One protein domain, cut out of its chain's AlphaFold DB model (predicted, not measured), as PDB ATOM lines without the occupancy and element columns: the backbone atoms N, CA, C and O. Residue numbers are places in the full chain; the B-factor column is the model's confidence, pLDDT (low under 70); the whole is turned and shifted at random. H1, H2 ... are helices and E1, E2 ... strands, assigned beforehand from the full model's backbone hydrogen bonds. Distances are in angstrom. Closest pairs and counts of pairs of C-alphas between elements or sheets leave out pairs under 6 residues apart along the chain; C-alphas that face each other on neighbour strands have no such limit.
ATOM      1  N   PHE A  39     -29.785  43.887  15.118       85.44
ATOM      2  CA  PHE A  39     -30.161  44.776  14.025       85.44
ATOM      3  C   PHE A  39     -30.105  44.024  12.700       85.44
ATOM      4  O   PHE A  39     -29.059  43.489  12.332       85.44
ATOM      5  N   ILE A  40     -31.217  44.004  11.966       90.19
ATOM      6  CA  ILE A  40     -31.309  43.344  10.660       90.19
ATOM      7  C   ILE A  40     -31.482  44.407   9.574       90.19
ATOM      8  O   ILE A  40     -32.514  45.074   9.494       90.19
ATOM      9  N   LEU A  41     -30.465  44.543   8.724       89.56
ATOM     10  CA  LEU A  41     -30.565  45.221   7.433       89.56
ATOM     11  C   LEU A  41     -30.803  44.161   6.360       89.56
ATOM     12  O   LEU A  41     -29.970  43.274   6.195       89.56
ATOM     13  N   ASP A  42     -31.891  44.299   5.609       89.94
ATOM     14  CA  ASP A  42     -32.187  43.428   4.475       89.94
ATOM     15  C   ASP A  42     -32.500  44.259   3.223       89.94
ATOM     16  O   ASP A  42     -33.302  45.197   3.269       89.94
ATOM     17  N   VAL A  43     -31.842  43.931   2.107       89.50
ATOM     18  CA  VAL A  43     -32.042  44.554   0.793       89.50
ATOM     19  C   VAL A  43     -32.550  43.478  -0.156       89.50
ATOM     20  O   VAL A  43     -31.771  42.710  -0.711       89.50
ATOM     21  N   TYR A  44     -33.862  43.424  -0.362       88.81
ATOM     22  CA  TYR A  44     -34.493  42.293  -1.044       88.81
ATOM     23  C   TYR A  44     -35.691  42.720  -1.891       88.81
ATOM     24  O   TYR A  44     -36.211  43.837  -1.790       88.81
ATOM     25  N   ASN A  45     -36.137  41.817  -2.761       89.44
ATOM     26  CA  ASN A  45     -37.342  42.002  -3.555       89.44
ATOM     27  C   ASN A  45     -38.559  41.430  -2.802       89.44
ATOM     28  O   ASN A  45     -38.700  40.214  -2.722       89.44
ATOM     29  N   PRO A  46     -39.490  42.255  -2.287       89.50
ATOM     30  CA  PRO A  46     -40.633  41.756  -1.518       89.50
ATOM     31  C   PRO A  46     -41.741  41.147  -2.391       89.50
ATOM     32  O   PRO A  46     -42.754  40.689  -1.869       89.50
ATOM     33  N   ARG A  47     -41.611  41.197  -3.726       88.25
ATOM     34  CA  ARG A  47     -42.636  40.728  -4.679       88.25
ATOM     35  C   ARG A  47     -42.421  39.288  -5.135       88.25
ATOM     36  O   ARG A  47     -43.086  38.841  -6.070       88.25
ATOM     37  N   ILE A  48     -41.485  38.586  -4.514       82.81
ATOM     38  CA  ILE A  48     -41.149  37.194  -4.795       82.81
ATOM     39  C   ILE A  48     -41.237  36.370  -3.504       82.81
ATOM     40  O   ILE A  48     -41.440  36.922  -2.421       82.81
ATOM     41  N   TYR A  49     -41.133  35.044  -3.638       76.38
ATOM     42  CA  TYR A  49     -41.082  34.105  -2.511       76.38
ATOM     43  C   TYR A  49     -40.153  34.621  -1.387       76.38
ATOM     44  O   TYR A  49     -39.101  35.169  -1.712       76.38
ATOM     45  N   PRO A  50     -40.478  34.437  -0.088       83.12
ATOM     46  CA  PRO A  50     -41.575  33.627   0.464       83.12
ATOM     47  C   PRO A  50     -42.897  34.360   0.731       83.12
ATOM     48  O   PRO A  50     -43.853  33.708   1.139       83.12
ATOM     49  N   PHE A  51     -42.980  35.678   0.513       82.25
ATOM     50  CA  PHE A  51     -44.126  36.508   0.943       82.25
ATOM     51  C   PHE A  51     -44.411  36.443   2.458       82.25
ATOM     52  O   PHE A  51     -45.549  36.600   2.903       82.25
ATOM     53  N   ASP A  52     -43.374  36.209   3.265       81.94
ATOM     54  CA  ASP A  52     -43.499  36.101   4.718       81.94
ATOM     55  C   ASP A  52     -43.532  37.489   5.372       81.94
ATOM     56  O   ASP A  52     -42.520  38.025   5.821       81.94
ATOM     57  N   HIS A  53     -44.721  38.087   5.416       83.56
ATOM     58  CA  HIS A  53     -44.933  39.397   6.031       83.56
ATOM     59  C   HIS A  53     -44.594  39.431   7.524       83.56
ATOM     60  O   HIS A  53     -44.196  40.474   8.029       83.56
ATOM     61  N   LYS A  54     -44.700  38.297   8.226       80.50
ATOM     62  CA  LYS A  54     -44.375  38.233   9.652       80.50
ATOM     63  C   LYS A  54     -42.866  38.295   9.871       80.50
ATOM     64  O   LYS A  54     -42.409  38.958  10.794       80.50
ATOM     65  N   ALA A  55     -42.084  37.639   9.016       80.06
ATOM     66  CA  ALA A  55     -40.630  37.775   9.043       80.06
ATOM     67  C   ALA A  55     -40.188  39.218   8.743       80.06
ATOM     68  O   ALA A  55     -39.255  39.710   9.375       80.06
ATOM     69  N   GLN A  56     -40.892  39.918   7.841       84.00
ATOM     70  CA  GLN A  56     -40.600  41.319   7.507       84.00
ATOM     71  C   GLN A  56     -40.713  42.260   8.713       84.00
ATOM     72  O   GLN A  56     -39.942  43.212   8.806       84.00
ATOM     73  N   GLU A  57     -41.624  41.983   9.651       85.38
ATOM     74  CA  GLU A  57     -41.772  42.761  10.891       85.38
ATOM     75  C   GLU A  57     -40.515  42.705  11.776       85.38
ATOM     76  O   GLU A  57     -40.250  43.640  12.525       85.38
ATOM     77  N   GLY A  58     -39.706  41.644  11.665       86.38
ATOM     78  CA  GLY A  58     -38.448  41.501  12.403       86.38
ATOM     79  C   GLY A  58     -37.253  42.234  11.785       86.38
ATOM     80  O   GLY A  58     -36.171  42.224  12.369       86.38
ATOM     81  N   ILE A  59     -37.413  42.847  10.607       88.38
ATOM     82  CA  ILE A  59     -36.321  43.515   9.892       88.38
ATOM     83  C   ILE A  59     -36.219  44.972  10.357       88.38
ATOM     84  O   ILE A  59     -37.045  45.810   9.996       88.38
ATOM     85  N   SER A  60     -35.156  45.306  11.094       92.25
ATOM     86  CA  SER A  60     -34.902  46.665  11.605       92.25
ATOM     87  C   SER A  60     -34.824  47.713  10.487       92.25
ATOM     88  O   SER A  60     -35.332  48.825  10.620       92.25
ATOM     89  N   ARG A  61     -34.202  47.362   9.354       93.06
ATOM     90  CA  ARG A  61     -34.119  48.205   8.159       93.06
ATOM     91  C   ARG A  61     -34.434  47.397   6.903       93.06
ATOM     92  O   ARG A  61     -33.541  46.849   6.262       93.06
ATOM     93  N   SER A  62     -35.713  47.385   6.537       93.31
ATOM     94  CA  SER A  62     -36.208  46.744   5.314       93.31
ATOM     95  C   SER A  62     -36.052  47.669   4.101       93.31
ATOM     96  O   SER A  62     -36.696  48.719   4.019       93.31
ATOM     97  N   VAL A  63     -35.192  47.299   3.152       94.06
ATOM     98  CA  VAL A  63     -34.951  48.045   1.908       94.06
ATOM     99  C   VAL A  63     -35.505  47.250   0.736       94.06
ATOM    100  O   VAL A  63     -34.938  46.252   0.302       94.06
ATOM    101  N   HIS A  64     -36.626  47.713   0.190       94.56
ATOM    102  CA  HIS A  64     -37.281  47.026  -0.916       94.56
ATOM    103  C   HIS A  64     -36.677  47.430  -2.261       94.56
ATOM    104  O   HIS A  64     -36.650  48.613  -2.610       94.56
ATOM    105  N   VAL A  65     -36.275  46.437  -3.051       92.81
ATOM    106  CA  VAL A  65     -35.869  46.601  -4.452       92.81
ATOM    107  C   VAL A  65     -36.892  45.971  -5.402       92.81
ATOM    108  O   VAL A  65     -37.702  45.129  -5.015       92.81
ATOM    109  N   GLY A  66     -36.915  46.424  -6.655       91.56
ATOM    110  CA  GLY A  66     -37.791  45.863  -7.688       91.56
ATOM    111  C   GLY A  66     -37.165  44.659  -8.395       91.56
ATOM    112  O   GLY A  66     -35.949  44.468  -8.359       91.56
ATOM    113  N   SER A  67     -37.976  43.873  -9.107       89.56
ATOM    114  CA  SER A  67     -37.445  42.883 -10.055       89.56
ATOM    115  C   SER A  67     -36.561  43.554 -11.107       89.56
ATOM    116  O   SER A  67     -36.860  44.669 -11.537       89.56
ATOM    117  N   MET A  68     -35.508  42.856 -11.537       87.62
ATOM    118  CA  MET A  68     -34.516  43.356 -12.499       87.62
ATOM    119  C   MET A  68     -33.768  44.610 -12.018       87.62
ATOM    120  O   MET A  68     -33.244  45.368 -12.837       87.62
ATOM    121  N   THR A  69     -33.720  44.862 -10.704       86.94
ATOM    122  CA  THR A  69     -32.874  45.931 -10.157       86.94
ATOM    123  C   THR A  69     -31.435  45.689 -10.592       86.94
ATOM    124  O   THR A  69     -30.905  44.593 -10.418       86.94
ATOM    125  N   SER A  70     -30.823  46.716 -11.182       85.62
ATOM    126  CA  SER A  70     -29.447  46.639 -11.658       85.62
ATOM    127  C   SER A  70     -28.461  46.649 -10.500       85.62
ATOM    128  O   SER A  70     -28.701  47.285  -9.471       85.62
ATOM    129  N   GLU A  71     -27.305  46.032 -10.716       81.88
ATOM    130  CA  GLU A  71     -26.190  46.051  -9.770       81.88
ATOM    131  C   GLU A  71     -25.857  47.452  -9.246       81.88
ATOM    132  O   GLU A  71     -25.762  47.661  -8.039       81.88
ATOM    133  N   ARG A  72     -25.750  48.448 -10.135       84.25
ATOM    134  CA  ARG A  72     -25.434  49.828  -9.734       84.25
ATOM    135  C   ARG A  72     -26.446  50.378  -8.731       84.25
ATOM    136  O   ARG A  72     -26.065  51.069  -7.790       84.25
ATOM    137  N   GLU A  73     -27.730  50.124  -8.962       87.62
ATOM    138  CA  GLU A  73     -28.790  50.602  -8.079       87.62
ATOM    139  C   GLU A  73     -28.803  49.833  -6.757       87.62
ATOM    140  O   GLU A  73     -28.896  50.447  -5.693       87.62
ATOM    141  N   TYR A  74     -28.620  48.513  -6.818       85.69
ATOM    142  CA  TYR A  74     -28.517  47.661  -5.640       85.69
ATOM    143  C   TYR A  74     -27.359  48.091  -4.732       85.69
ATOM    144  O   TYR A  74     -27.575  48.396  -3.560       85.69
ATOM    145  N   LEU A  75     -26.147  48.231  -5.280       83.12
ATOM    146  CA  LEU A  75     -24.960  48.647  -4.528       83.12
ATOM    147  C   LEU A  75     -25.092  50.070  -3.971       83.12
ATOM    148  O   LEU A  75     -24.637  50.347  -2.859       83.12
ATOM    149  N   ARG A  76     -25.750  50.980  -4.701       89.06
ATOM    150  CA  ARG A  76     -26.037  52.338  -4.216       89.06
ATOM    151  C   ARG A  76     -26.938  52.310  -2.981       89.06
ATOM    152  O   ARG A  76     -26.663  53.023  -2.012       89.06
ATOM    153  N   LEU A  77     -28.010  51.516  -3.017       88.69
ATOM    154  CA  LEU A  77     -28.933  51.354  -1.892       88.69
ATOM    155  C   LEU A  77     -28.249  50.657  -0.717       88.69
ATOM    156  O   LEU A  77     -28.293  51.182   0.397       88.69
ATOM    157  N   LEU A  78     -27.554  49.549  -0.974       85.31
ATOM    158  CA  LEU A  78     -26.807  48.808   0.034       85.31
ATOM    159  C   LEU A  78     -25.806  49.715   0.755       85.31
ATOM    160  O   LEU A  78     -25.875  49.831   1.974       85.31
ATOM    161  N   LYS A  79     -24.943  50.436   0.021       82.38
ATOM    162  CA  LYS A  79     -23.957  51.356   0.614       82.38
ATOM    163  C   LYS A  79     -24.634  52.410   1.489       82.38
ATOM    164  O   LYS A  79     -24.252  52.592   2.640       82.38
ATOM    165  N   LYS A  80     -25.678  53.070   0.976       89.06
ATOM    166  CA  LYS A  80     -26.423  54.098   1.722       89.06
ATOM    167  C   LYS A  80     -26.989  53.550   3.037       89.06
ATOM    168  O   LYS A  80     -26.869  54.193   4.083       89.06
ATOM    169  N   HIS A  81     -27.646  52.396   2.978       90.69
ATOM    170  CA  HIS A  81     -28.368  51.838   4.115       90.69
ATOM    171  C   HIS A  81     -27.449  51.139   5.112       90.69
ATOM    172  O   HIS A  81     -27.688  51.256   6.312       90.69
ATOM    173  N   LEU A  82     -26.363  50.519   4.653       85.69
ATOM    174  CA  LEU A  82     -25.323  49.973   5.516       85.69
ATOM    175  C   LEU A  82     -24.640  51.080   6.321       85.69
ATOM    176  O   LEU A  82     -24.603  50.997   7.545       85.69
ATOM    177  N   THR A  83     -24.191  52.160   5.668       82.69
ATOM    178  CA  THR A  83     -23.586  53.306   6.369       82.69
ATOM    179  C   THR A  83     -24.541  53.902   7.401       82.69
ATOM    180  O   THR A  83     -24.131  54.199   8.517       82.69
ATOM    181  N   SER A  84     -25.825  54.037   7.052       88.38
ATOM    182  CA  SER A  84     -26.836  54.548   7.987       88.38
ATOM    183  C   SER A  84     -27.045  53.608   9.180       88.38
ATOM    184  O   SER A  84     -27.160  54.075  10.305       88.38
ATOM    185  N   SER A  85     -27.056  52.292   8.947       86.56
ATOM    186  CA  SER A  85     -27.269  51.286   9.999       86.56
ATOM    187  C   SER A  85     -26.095  51.217  10.969       86.56
ATOM    188  O   SER A  85     -26.310  51.198  12.172       86.56
ATOM    189  N   LEU A  86     -24.858  51.259  10.469       81.31
ATOM    190  CA  LEU A  86     -23.655  51.249  11.312       81.31
ATOM    191  C   LEU A  86     -23.497  52.535  12.140       81.31
ATOM    192  O   LEU A  86     -22.863  52.519  13.192       81.31
ATOM    193  N   ALA A  87     -24.057  53.654  11.673       86.81
ATOM    194  CA  ALA A  87     -24.093  54.898  12.440       86.81
ATOM    195  C   ALA A  87     -25.168  54.883  13.543       86.81
ATOM    196  O   ALA A  87     -25.002  55.543  14.568       86.81
ATOM    197  N   GLU A  88     -26.264  54.156  13.325       89.38
ATOM    198  CA  GLU A  88     -27.411  54.056  14.233       89.38
ATOM    199  C   GLU A  88     -27.233  52.960  15.292       89.38
ATOM    200  O   GLU A  88     -27.616  53.144  16.445       89.38
ATOM    201  N   PHE A  89     -26.631  51.834  14.913       84.19
ATOM    202  CA  PHE A  89     -26.522  50.644  15.740       84.19
ATOM    203  C   PHE A  89     -25.059  50.316  16.044       84.19
ATOM    204  O   PHE A  89     -24.266  49.987  15.160       84.19
ATOM    205  N   LYS A  90     -24.701  50.386  17.329       82.62
ATOM    206  CA  LYS A  90     -23.397  49.953  17.841       82.62
ATOM    207  C   LYS A  90     -23.390  48.429  17.962       82.62
ATOM    208  O   LYS A  90     -23.824  47.893  18.975       82.62
ATOM    209  N   CYS A  91     -22.905  47.748  16.931       75.38
ATOM    210  CA  CYS A  91     -22.719  46.300  16.941       75.38
ATOM    211  C   CYS A  91     -21.307  45.900  17.388       75.38
ATOM    212  O   CYS A  91     -20.328  46.534  16.992       75.38
ATOM    213  N   ASP A  92     -21.208  44.787  18.115       67.81
ATOM    214  CA  ASP A  92     -19.933  44.117  18.406       67.81
ATOM    215  C   ASP A  92     -19.543  43.095  17.316       67.81
ATOM    216  O   ASP A  92     -18.375  42.740  17.179       67.81
ATOM    217  N   LEU A  93     -20.517  42.622  16.523       70.50
ATOM    218  CA  LEU A  93     -20.336  41.645  15.446       70.50
ATOM    219  C   LEU A  93     -21.245  41.976  14.258       70.50
ATOM    220  O   LEU A  93     -22.430  42.256  14.436       70.50
ATOM    221  N   VAL A  94     -20.702  41.869  13.043       72.12
ATOM    222  CA  VAL A  94     -21.464  41.941  11.788       72.12
ATOM    223  C   VAL A  94     -21.451  40.569  11.124       72.12
ATOM    224  O   VAL A  94     -20.387  40.013  10.857       72.12
ATOM    225  N   VAL A  95     -22.638  40.038  10.835       74.38
ATOM    226  CA  VAL A  95     -22.815  38.791  10.082       74.38
ATOM    227  C   VAL A  95     -23.376  39.132   8.710       74.38
ATOM    228  O   VAL A  95     -24.388  39.825   8.614       74.38
ATOM    229  N   TYR A  96     -22.731  38.644   7.650       72.81
ATOM    230  CA  TYR A  96     -23.211  38.807   6.283       72.81
ATOM    231  C   TYR A  96     -23.835  37.501   5.781       72.81
ATOM    232  O   TYR A  96     -23.162  36.486   5.592       72.81
ATOM    233  N   ASN A  97     -25.151  37.527   5.578       73.56
ATOM    234  CA  ASN A  97     -25.886  36.406   5.008       73.56
ATOM    235  C   ASN A  97     -25.814  36.476   3.475       73.56
ATOM    236  O   ASN A  97     -26.450  37.334   2.867       73.56
ATOM    237  N   ALA A  98     -25.019  35.606   2.855       65.88
ATOM    238  CA  ALA A  98     -24.645  35.718   1.447       65.88
ATOM    239  C   ALA A  98     -25.417  34.715   0.576       65.88
ATOM    240  O   ALA A  98     -24.901  33.656   0.215       65.88
ATOM    241  N   GLY A  99     -26.665  35.048   0.243       71.88
ATOM    242  CA  GLY A  99     -27.402  34.342  -0.809       71.88
ATOM    243  C   GLY A  99     -26.854  34.683  -2.199       71.88
ATOM    244  O   GLY A  99     -26.452  35.821  -2.443       71.88
ATOM    245  N   THR A 100     -26.836  33.714  -3.118       74.75
ATOM    246  CA  THR A 100     -26.496  33.948  -4.538       74.75
ATOM    247  C   THR A 100     -27.730  34.145  -5.421       74.75
ATOM    248  O   THR A 100     -27.607  34.337  -6.627       74.75
ATOM    249  N   ASP A 101     -28.927  34.148  -4.841       74.25
ATOM    250  CA  ASP A 101     -30.193  34.312  -5.560       74.25
ATOM    251  C   ASP A 101     -30.396  35.717  -6.158       74.25
ATOM    252  O   ASP A 101     -31.223  35.913  -7.045       74.25
ATOM    253  N   GLY A 102     -29.591  36.701  -5.753       76.44
ATOM    254  CA  GLY A 102     -29.530  38.003  -6.416       76.44
ATOM    255  C   GLY A 102     -28.837  38.005  -7.791       76.44
ATOM    256  O   GLY A 102     -28.890  39.017  -8.492       76.44
ATOM    257  N   LEU A 103     -28.169  36.920  -8.191       80.44
ATOM    258  CA  LEU A 103     -27.423  36.878  -9.449       80.44
ATOM    259  C   LEU A 103     -28.336  36.920 -10.679       80.44
ATOM    260  O   LEU A 103     -29.461  36.413 -10.673       80.44
ATOM    261  N   GLU A 104     -27.823  37.514 -11.759       81.06
ATOM    262  CA  GLU A 104     -28.488  37.473 -13.059       81.06
ATOM    263  C   GLU A 104     -28.784  36.022 -13.469       81.06
ATOM    264  O   GLU A 104     -27.915  35.151 -13.444       81.06
ATOM    265  N   GLY A 105     -30.035  35.766 -13.855       79.94
ATOM    266  CA  GLY A 105     -30.488  34.446 -14.283       79.94
ATOM    267  C   GLY A 105     -30.989  33.536 -13.162       79.94
ATOM    268  O   GLY A 105     -31.569  32.498 -13.486       79.94
ATOM    269  N   ASP A 106     -30.856  33.909 -11.880       83.56
ATOM    270  CA  ASP A 106     -31.412  33.096 -10.792       83.56
ATOM    271  C   ASP A 106     -32.948  32.977 -10.929       83.56
ATOM    272  O   ASP A 106     -33.650  33.986 -11.108       83.56
ATOM    273  N   PRO A 107     -33.504  31.751 -10.861       79.19
ATOM    274  CA  PRO A 107     -34.917  31.515 -11.139       79.19
ATOM    275  C   PRO A 107     -35.863  32.102 -10.081       79.19
ATOM    276  O   PRO A 107     -37.062  32.251 -10.358       79.19
ATOM    277  N   LEU A 108     -35.363  32.429  -8.885       78.62
ATOM    278  CA  LEU A 108     -36.168  32.844  -7.738       78.62
ATOM    279  C   LEU A 108     -35.927  34.299  -7.331       78.62
ATOM    280  O   LEU A 108     -36.912  35.027  -7.186       78.62
ATOM    281  N   GLY A 109     -34.678  34.751  -7.188       74.19
ATOM    282  CA  GLY A 109     -34.385  36.081  -6.632       74.19
ATOM    283  C   GLY A 109     -34.681  37.256  -7.575       74.19
ATOM    284  O   GLY A 109     -34.990  38.363  -7.124       74.19
ATOM    285  N   ARG A 110     -34.707  37.020  -8.896       80.75
ATOM    286  CA  ARG A 110     -35.147  37.990  -9.928       80.75
ATOM    287  C   ARG A 110     -34.473  39.368  -9.841       80.75
ATOM    288  O   ARG A 110     -35.120  40.394 -10.100       80.75
ATOM    289  N   LEU A 111     -33.195  39.400  -9.478       80.12
ATOM    290  CA  LEU A 111     -32.341  40.585  -9.552       80.12
ATOM    291  C   LEU A 111     -31.373  40.460 -10.739       80.12
ATOM    292  O   LEU A 111     -31.422  39.486 -11.489       80.12
ATOM    293  N   ASN A 112     -30.565  41.493 -10.967       80.75
ATOM    294  CA  ASN A 112     -29.595  41.524 -12.058       80.75
ATOM    295  C   ASN A 112     -28.215  41.956 -11.534       80.75
ATOM    296  O   ASN A 112     -27.725  43.046 -11.851       80.75
ATOM    297  N   LEU A 113     -27.666  41.145 -10.622       77.38
ATOM    298  CA  LEU A 113     -26.345  41.344 -10.021       77.38
ATOM    299  C   LEU A 113     -25.303  40.473 -10.725       77.38
ATOM    300  O   LEU A 113     -25.593  39.329 -11.085       77.38
ATOM    301  N   SER A 114     -24.085  40.992 -10.881       72.62
ATOM    302  CA  SER A 114     -22.959  40.195 -11.362       72.62
ATOM    303  C   SER A 114     -22.292  39.442 -10.196       72.62
ATOM    304  O   SER A 114     -22.384  39.871  -9.040       72.62
ATOM    305  N   PRO A 115     -21.599  38.322 -10.470       65.19
ATOM    306  CA  PRO A 115     -20.867  37.568  -9.449       65.19
ATOM    307  C   PRO A 115     -19.619  38.299  -8.916       65.19
ATOM    308  O   PRO A 115     -19.023  37.862  -7.933       65.19
ATOM    309  N   GLU A 116     -19.211  39.408  -9.535       61.47
ATOM    310  CA  GLU A 116     -17.967  40.112  -9.224       61.47
ATOM    311  C   GLU A 116     -18.178  41.200  -8.160       61.47
ATOM    312  O   GLU A 116     -18.170  42.392  -8.451       61.47
ATOM    313  N   ASN A 117     -18.349  40.816  -6.891       53.44
ATOM    314  CA  ASN A 117     -18.261  41.772  -5.780       53.44
ATOM    315  C   ASN A 117     -17.391  41.228  -4.637       53.44
ATOM    316  O   ASN A 117     -17.786  40.386  -3.838       53.44
ATOM    317  N   GLU A 118     -16.159  41.734  -4.571       44.66
ATOM    318  CA  GLU A 118     -15.045  41.154  -3.818       44.66
ATOM    319  C   GLU A 118     -14.881  41.644  -2.362       44.66
ATOM    320  O   GLU A 118     -13.743  41.831  -1.910       44.66
ATOM    321  N   THR A 119     -15.961  41.903  -1.617       42.75
ATOM    322  CA  THR A 119     -15.817  42.386  -0.228       42.75
ATOM    323  C   THR A 119     -15.943  41.253   0.799       42.75
ATOM    324  O   THR A 119     -17.018  40.675   0.930       42.75
ATOM    325  N   PRO A 120     -14.881  40.966   1.573       43.47
ATOM    326  CA  PRO A 120     -14.877  39.962   2.633       43.47
ATOM    327  C   PRO A 120     -15.654  40.407   3.876       43.47
ATOM    328  O   PRO A 120     -15.224  41.318   4.579       43.47
ATOM    329  N   ILE A 121     -16.761  39.741   4.184       49.53
ATOM    330  CA  ILE A 121     -17.386  39.705   5.517       49.53
ATOM    331  C   ILE A 121     -17.827  38.250   5.707       49.53
ATOM    332  O   ILE A 121     -18.173  37.607   4.716       49.53
ATOM    333  N   VAL A 122     -17.749  37.713   6.933       49.00
ATOM    334  CA  VAL A 122     -18.131  36.329   7.290       49.00
ATOM    335  C   VAL A 122     -19.318  35.859   6.449       49.00
ATOM    336  O   VAL A 122     -20.415  36.392   6.589       49.00
ATOM    337  N   MET A 123     -19.065  34.895   5.560       54.03
ATOM    338  CA  MET A 123     -20.037  34.395   4.597       54.03
ATOM    339  C   MET A 123     -20.790  33.225   5.226       54.03
ATOM    340  O   MET A 123     -20.233  32.139   5.383       54.03
ATOM    341  N   VAL A 124     -22.054  33.440   5.578       60.47
ATOM    342  CA  VAL A 124     -22.983  32.335   5.844       60.47
ATOM    343  C   VAL A 124     -23.707  32.051   4.535       60.47
ATOM    344  O   VAL A 124     -24.353  32.945   3.984       60.47
ATOM    345  N   THR A 125     -23.539  30.846   3.987       58.53
ATOM    346  CA  THR A 125     -24.239  30.451   2.762       58.53
ATOM    347  C   THR A 125     -25.737  30.336   3.042       58.53
ATOM    348  O   THR A 125     -26.152  29.830   4.086       58.53
ATOM    349  N   SER A 126     -26.551  30.835   2.115       66.31
ATOM    350  CA  SER A 126     -28.012  30.879   2.234       66.31
ATOM    351  C   SER A 126     -28.650  30.397   0.926       66.31
ATOM    352  O   SER A 126     -28.323  29.302   0.472       66.31
ATOM    353  N   GLY A 127     -29.551  31.171   0.314       60.66
ATOM    354  CA  GLY A 127     -30.140  30.875  -0.995       60.66
ATOM    355  C   GLY A 127     -29.115  30.785  -2.135       60.66
ATOM    356  O   GLY A 127     -27.955  31.172  -1.988       60.66
ATOM    357  N   GLY A 128     -29.566  30.282  -3.285       65.44
ATOM    358  CA  GLY A 128     -28.739  30.060  -4.470       65.44
ATOM    359  C   GLY A 128     -29.200  28.834  -5.241       65.44
ATOM    360  O   GLY A 128     -29.018  27.708  -4.778       65.44
ATOM    361  N   TYR A 129     -29.828  29.042  -6.400       74.31
ATOM    362  CA  TYR A 129     -30.557  27.974  -7.100       74.31
ATOM    363  C   TYR A 129     -30.024  27.694  -8.509       74.31
ATOM    364  O   TYR A 129     -30.557  26.840  -9.219       74.31
ATOM    365  N   LEU A 130     -28.953  28.388  -8.897       71.94
ATOM    366  CA  LEU A 130     -28.175  28.116 -10.101       71.94
ATOM    367  C   LEU A 130     -27.115  27.046  -9.836       71.94
ATOM    368  O   LEU A 130     -26.498  27.038  -8.767       71.94
ATOM    369  N   MET A 131     -26.860  26.190 -10.829       70.88
ATOM    370  CA  MET A 131     -25.808  25.167 -10.754       70.88
ATOM    371  C   MET A 131     -24.420  25.813 -10.608       70.88
ATOM    372  O   MET A 131     -23.561  25.306  -9.893       70.88
ATOM    373  N   GLU A 132     -24.249  26.987 -11.208       75.06
ATOM    374  CA  GLU A 132     -23.053  27.825 -11.193       75.06
ATOM    375  C   GLU A 132     -22.810  28.506  -9.829       75.06
ATOM    376  O   GLU A 132     -21.722  29.029  -9.585       75.06
ATOM    377  N   SER A 133     -23.778  28.474  -8.897       66.25
ATOM    378  CA  SER A 133     -23.620  29.065  -7.553       66.25
ATOM    379  C   SER A 133     -22.435  28.462  -6.792       66.25
ATOM    380  O   SER A 133     -21.776  29.160  -6.022       66.25
ATOM    381  N   ALA A 134     -22.131  27.179  -7.023       71.94
ATOM    382  CA  ALA A 134     -20.994  26.500  -6.405       71.94
ATOM    383  C   ALA A 134     -19.650  27.138  -6.800       71.94
ATOM    384  O   ALA A 134     -18.787  27.326  -5.940       71.94
ATOM    385  N   ASP A 135     -19.496  27.533  -8.067       74.31
ATOM    386  CA  ASP A 135     -18.279  28.179  -8.567       74.31
ATOM    387  C   ASP A 135     -18.123  29.594  -8.006       74.31
ATOM    388  O   ASP A 135     -17.012  30.007  -7.658       74.31
ATOM    389  N   VAL A 136     -19.233  30.324  -7.858       67.75
ATOM    390  CA  VAL A 136     -19.245  31.655  -7.234       67.75
ATOM    391  C   VAL A 136     -18.811  31.557  -5.773       67.75
ATOM    392  O   VAL A 136     -17.900  32.273  -5.362       67.75
ATOM    393  N   ILE A 137     -19.377  30.616  -5.009       69.81
ATOM    394  CA  ILE A 137     -19.004  30.379  -3.606       69.81
ATOM    395  C   ILE A 137     -17.527  29.978  -3.499       69.81
ATOM    396  O   ILE A 137     -16.790  30.539  -2.687       69.81
ATOM    397  N   ALA A 138     -17.061  29.050  -4.339       70.94
ATOM    398  CA  ALA A 138     -15.664  28.617  -4.346       70.94
ATOM    399  C   ALA A 138     -14.705  29.770  -4.684       70.94
ATOM    400  O   ALA A 138     -13.648  29.906  -4.063       70.94
ATOM    401  N   THR A 139     -15.084  30.627  -5.635       70.50
ATOM    402  CA  THR A 139     -14.318  31.823  -6.002       70.50
ATOM    403  C   THR A 139     -14.299  32.832  -4.860       70.50
ATOM    404  O   THR A 139     -13.234  33.343  -4.529       70.50
ATOM    405  N   SER A 140     -15.428  33.064  -4.181       64.31
ATOM    406  CA  SER A 140     -15.469  33.908  -2.983       64.31
ATOM    407  C   SER A 140     -14.528  33.385  -1.894       64.31
ATOM    408  O   SER A 140     -13.721  34.154  -1.382       64.31
ATOM    409  N   ILE A 141     -14.547  32.082  -1.594       67.31
ATOM    410  CA  ILE A 141     -13.643  31.460  -0.608       67.31
ATOM    411  C   ILE A 141     -12.173  31.623  -1.019       67.31
ATOM    412  O   ILE A 141     -11.337  31.976  -0.186       67.31
ATOM    413  N   ARG A 142     -11.847  31.411  -2.300       69.88
ATOM    414  CA  ARG A 142     -10.490  31.630  -2.820       69.88
ATOM    415  C   ARG A 142     -10.059  33.086  -2.651       69.88
ATOM    416  O   ARG A 142      -8.972  33.327  -2.140       69.88
ATOM    417  N   ASN A 143     -10.933  34.037  -2.975       64.62
ATOM    418  CA  ASN A 143     -10.660  35.465  -2.821       64.62
ATOM    419  C   ASN A 143     -10.391  35.840  -1.355       64.62
ATOM    420  O   ASN A 143      -9.534  36.677  -1.084       64.62
ATOM    421  N   LEU A 144     -11.088  35.218  -0.394       61.03
ATOM    422  CA  LEU A 144     -10.808  35.408   1.035       61.03
ATOM    423  C   LEU A 144      -9.413  34.896   1.415       61.03
ATOM    424  O   LEU A 144      -8.718  35.534   2.206       61.03
ATOM    425  N   HIS A 145      -9.011  33.751   0.859       68.75
ATOM    426  CA  HIS A 145      -7.699  33.166   1.107       68.75
ATOM    427  C   HIS A 145      -6.567  33.999   0.494       68.75
ATOM    428  O   HIS A 145      -5.594  34.302   1.178       68.75
ATOM    429  N   GLU A 146      -6.715  34.420  -0.763       70.88
ATOM    430  CA  GLU A 146      -5.741  35.257  -1.477       70.88
ATOM    431  C   GLU A 146      -5.574  36.643  -0.838       70.88
ATOM    432  O   GLU A 146      -4.497  37.228  -0.907       70.88
ATOM    433  N   LYS A 147      -6.620  37.155  -0.176       65.56
ATOM    434  CA  LYS A 147      -6.577  38.397   0.614       65.56
ATOM    435  C   LYS A 147      -6.062  38.193   2.048       65.56
ATOM    436  O   LYS A 147      -6.116  39.130   2.834       65.56
ATOM    437  N   GLU A 148      -5.589  36.992   2.388       70.69
ATOM    438  CA  GLU A 148      -5.038  36.609   3.700       70.69
ATOM    439  C   GLU A 148      -6.023  36.718   4.879       70.69
ATOM    440  O   GLU A 148      -5.628  36.716   6.043       70.69
TER     441      GLU A 148
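Overview. This is residues 39 to 148 of the 154 residues of the protein "Hist_deacetyl domain-containing protein" of Heligmosomoides polygyrus (UniProt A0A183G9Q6). Two small pairs of parallel strands, E1 with E2 and E3 with E4, stand between two helices at opposite ends, the short H1 by E2 and the longer H3 past E4, while the long helix H2 packs on the sheet of E1 and E2. A long looped link, residues 99 to 122, leads from E3 to E4. The printed part has 110 residues, with three named helices and four named strands in the order E1, H1, E2, H2, E3, E4, H3; its class is mixed, helices and strands, and under half of its residues are in named elements. It is compact, with a radius of gyration of the C-alphas of 14.2 A, and a rounded outline of 34 by 33 by 24 A.

Along the chain. E1 is residues 41 to 44, 9.8 A long, and C-alpha 41 is at (-30.565, 45.221, 7.433). H1 is residues 53 to 57, 6.7 A, and E2 is residues 61 to 64, 9.7 A. H2, residues 71 to 88, is the longest helix at 25.3 A, with C-alpha 71 at (-26.190, 46.051, -9.770). E3 is residues 96 to 98, 5.9 A, and E4 is residues 123 to 125, 6.0 A. H3 is residues 133 to 146, 19.9 A, and C-alpha 146 is at (-5.741, 35.257, -1.477).

Arrangement. E1 and E2 are parallel neighbours at 11 degrees, with N 42 and O 61 within hydrogen-bond range at 3.1 A and N 63 and O 42 at 2.8 A. E1, H1 and E2 form a strand-helix-strand unit, two parallel neighbour strands with a helix between them along the chain, and its crossover is right-handed. The closest C-alphas of H1 and E2 are those of Gln 56 and Ser 62, 7.3 A apart. The closest C-alphas of E1 and H2 are those of Val 43 and Leu 78, 6.8 A apart; those of E2 and H2 are Arg 61 and Ser 85, 7.7 A apart. E3 and E4 are parallel neighbours at 41 degrees, with N 98 and O 124 within hydrogen-bond range at 3.0 A. E1 and E3 are apart. E4 and H3 are near each other, with 5 pairs of C-alphas within 10 A. In H1, H2 and H3 every O i to N i+4 pair is within hydrogen-bond range.

Size, cuts and confidence. The two C-alphas farthest apart are those of Lys 54 and Glu 146, at 40.3 A. The printed part has no cut, and the link from E3 to E4, 24 residues, is the one long link. The mean pLDDT of the printed part is 77.2; 26 residues are under 70, among them residues 115 to 128 and 140 to 145.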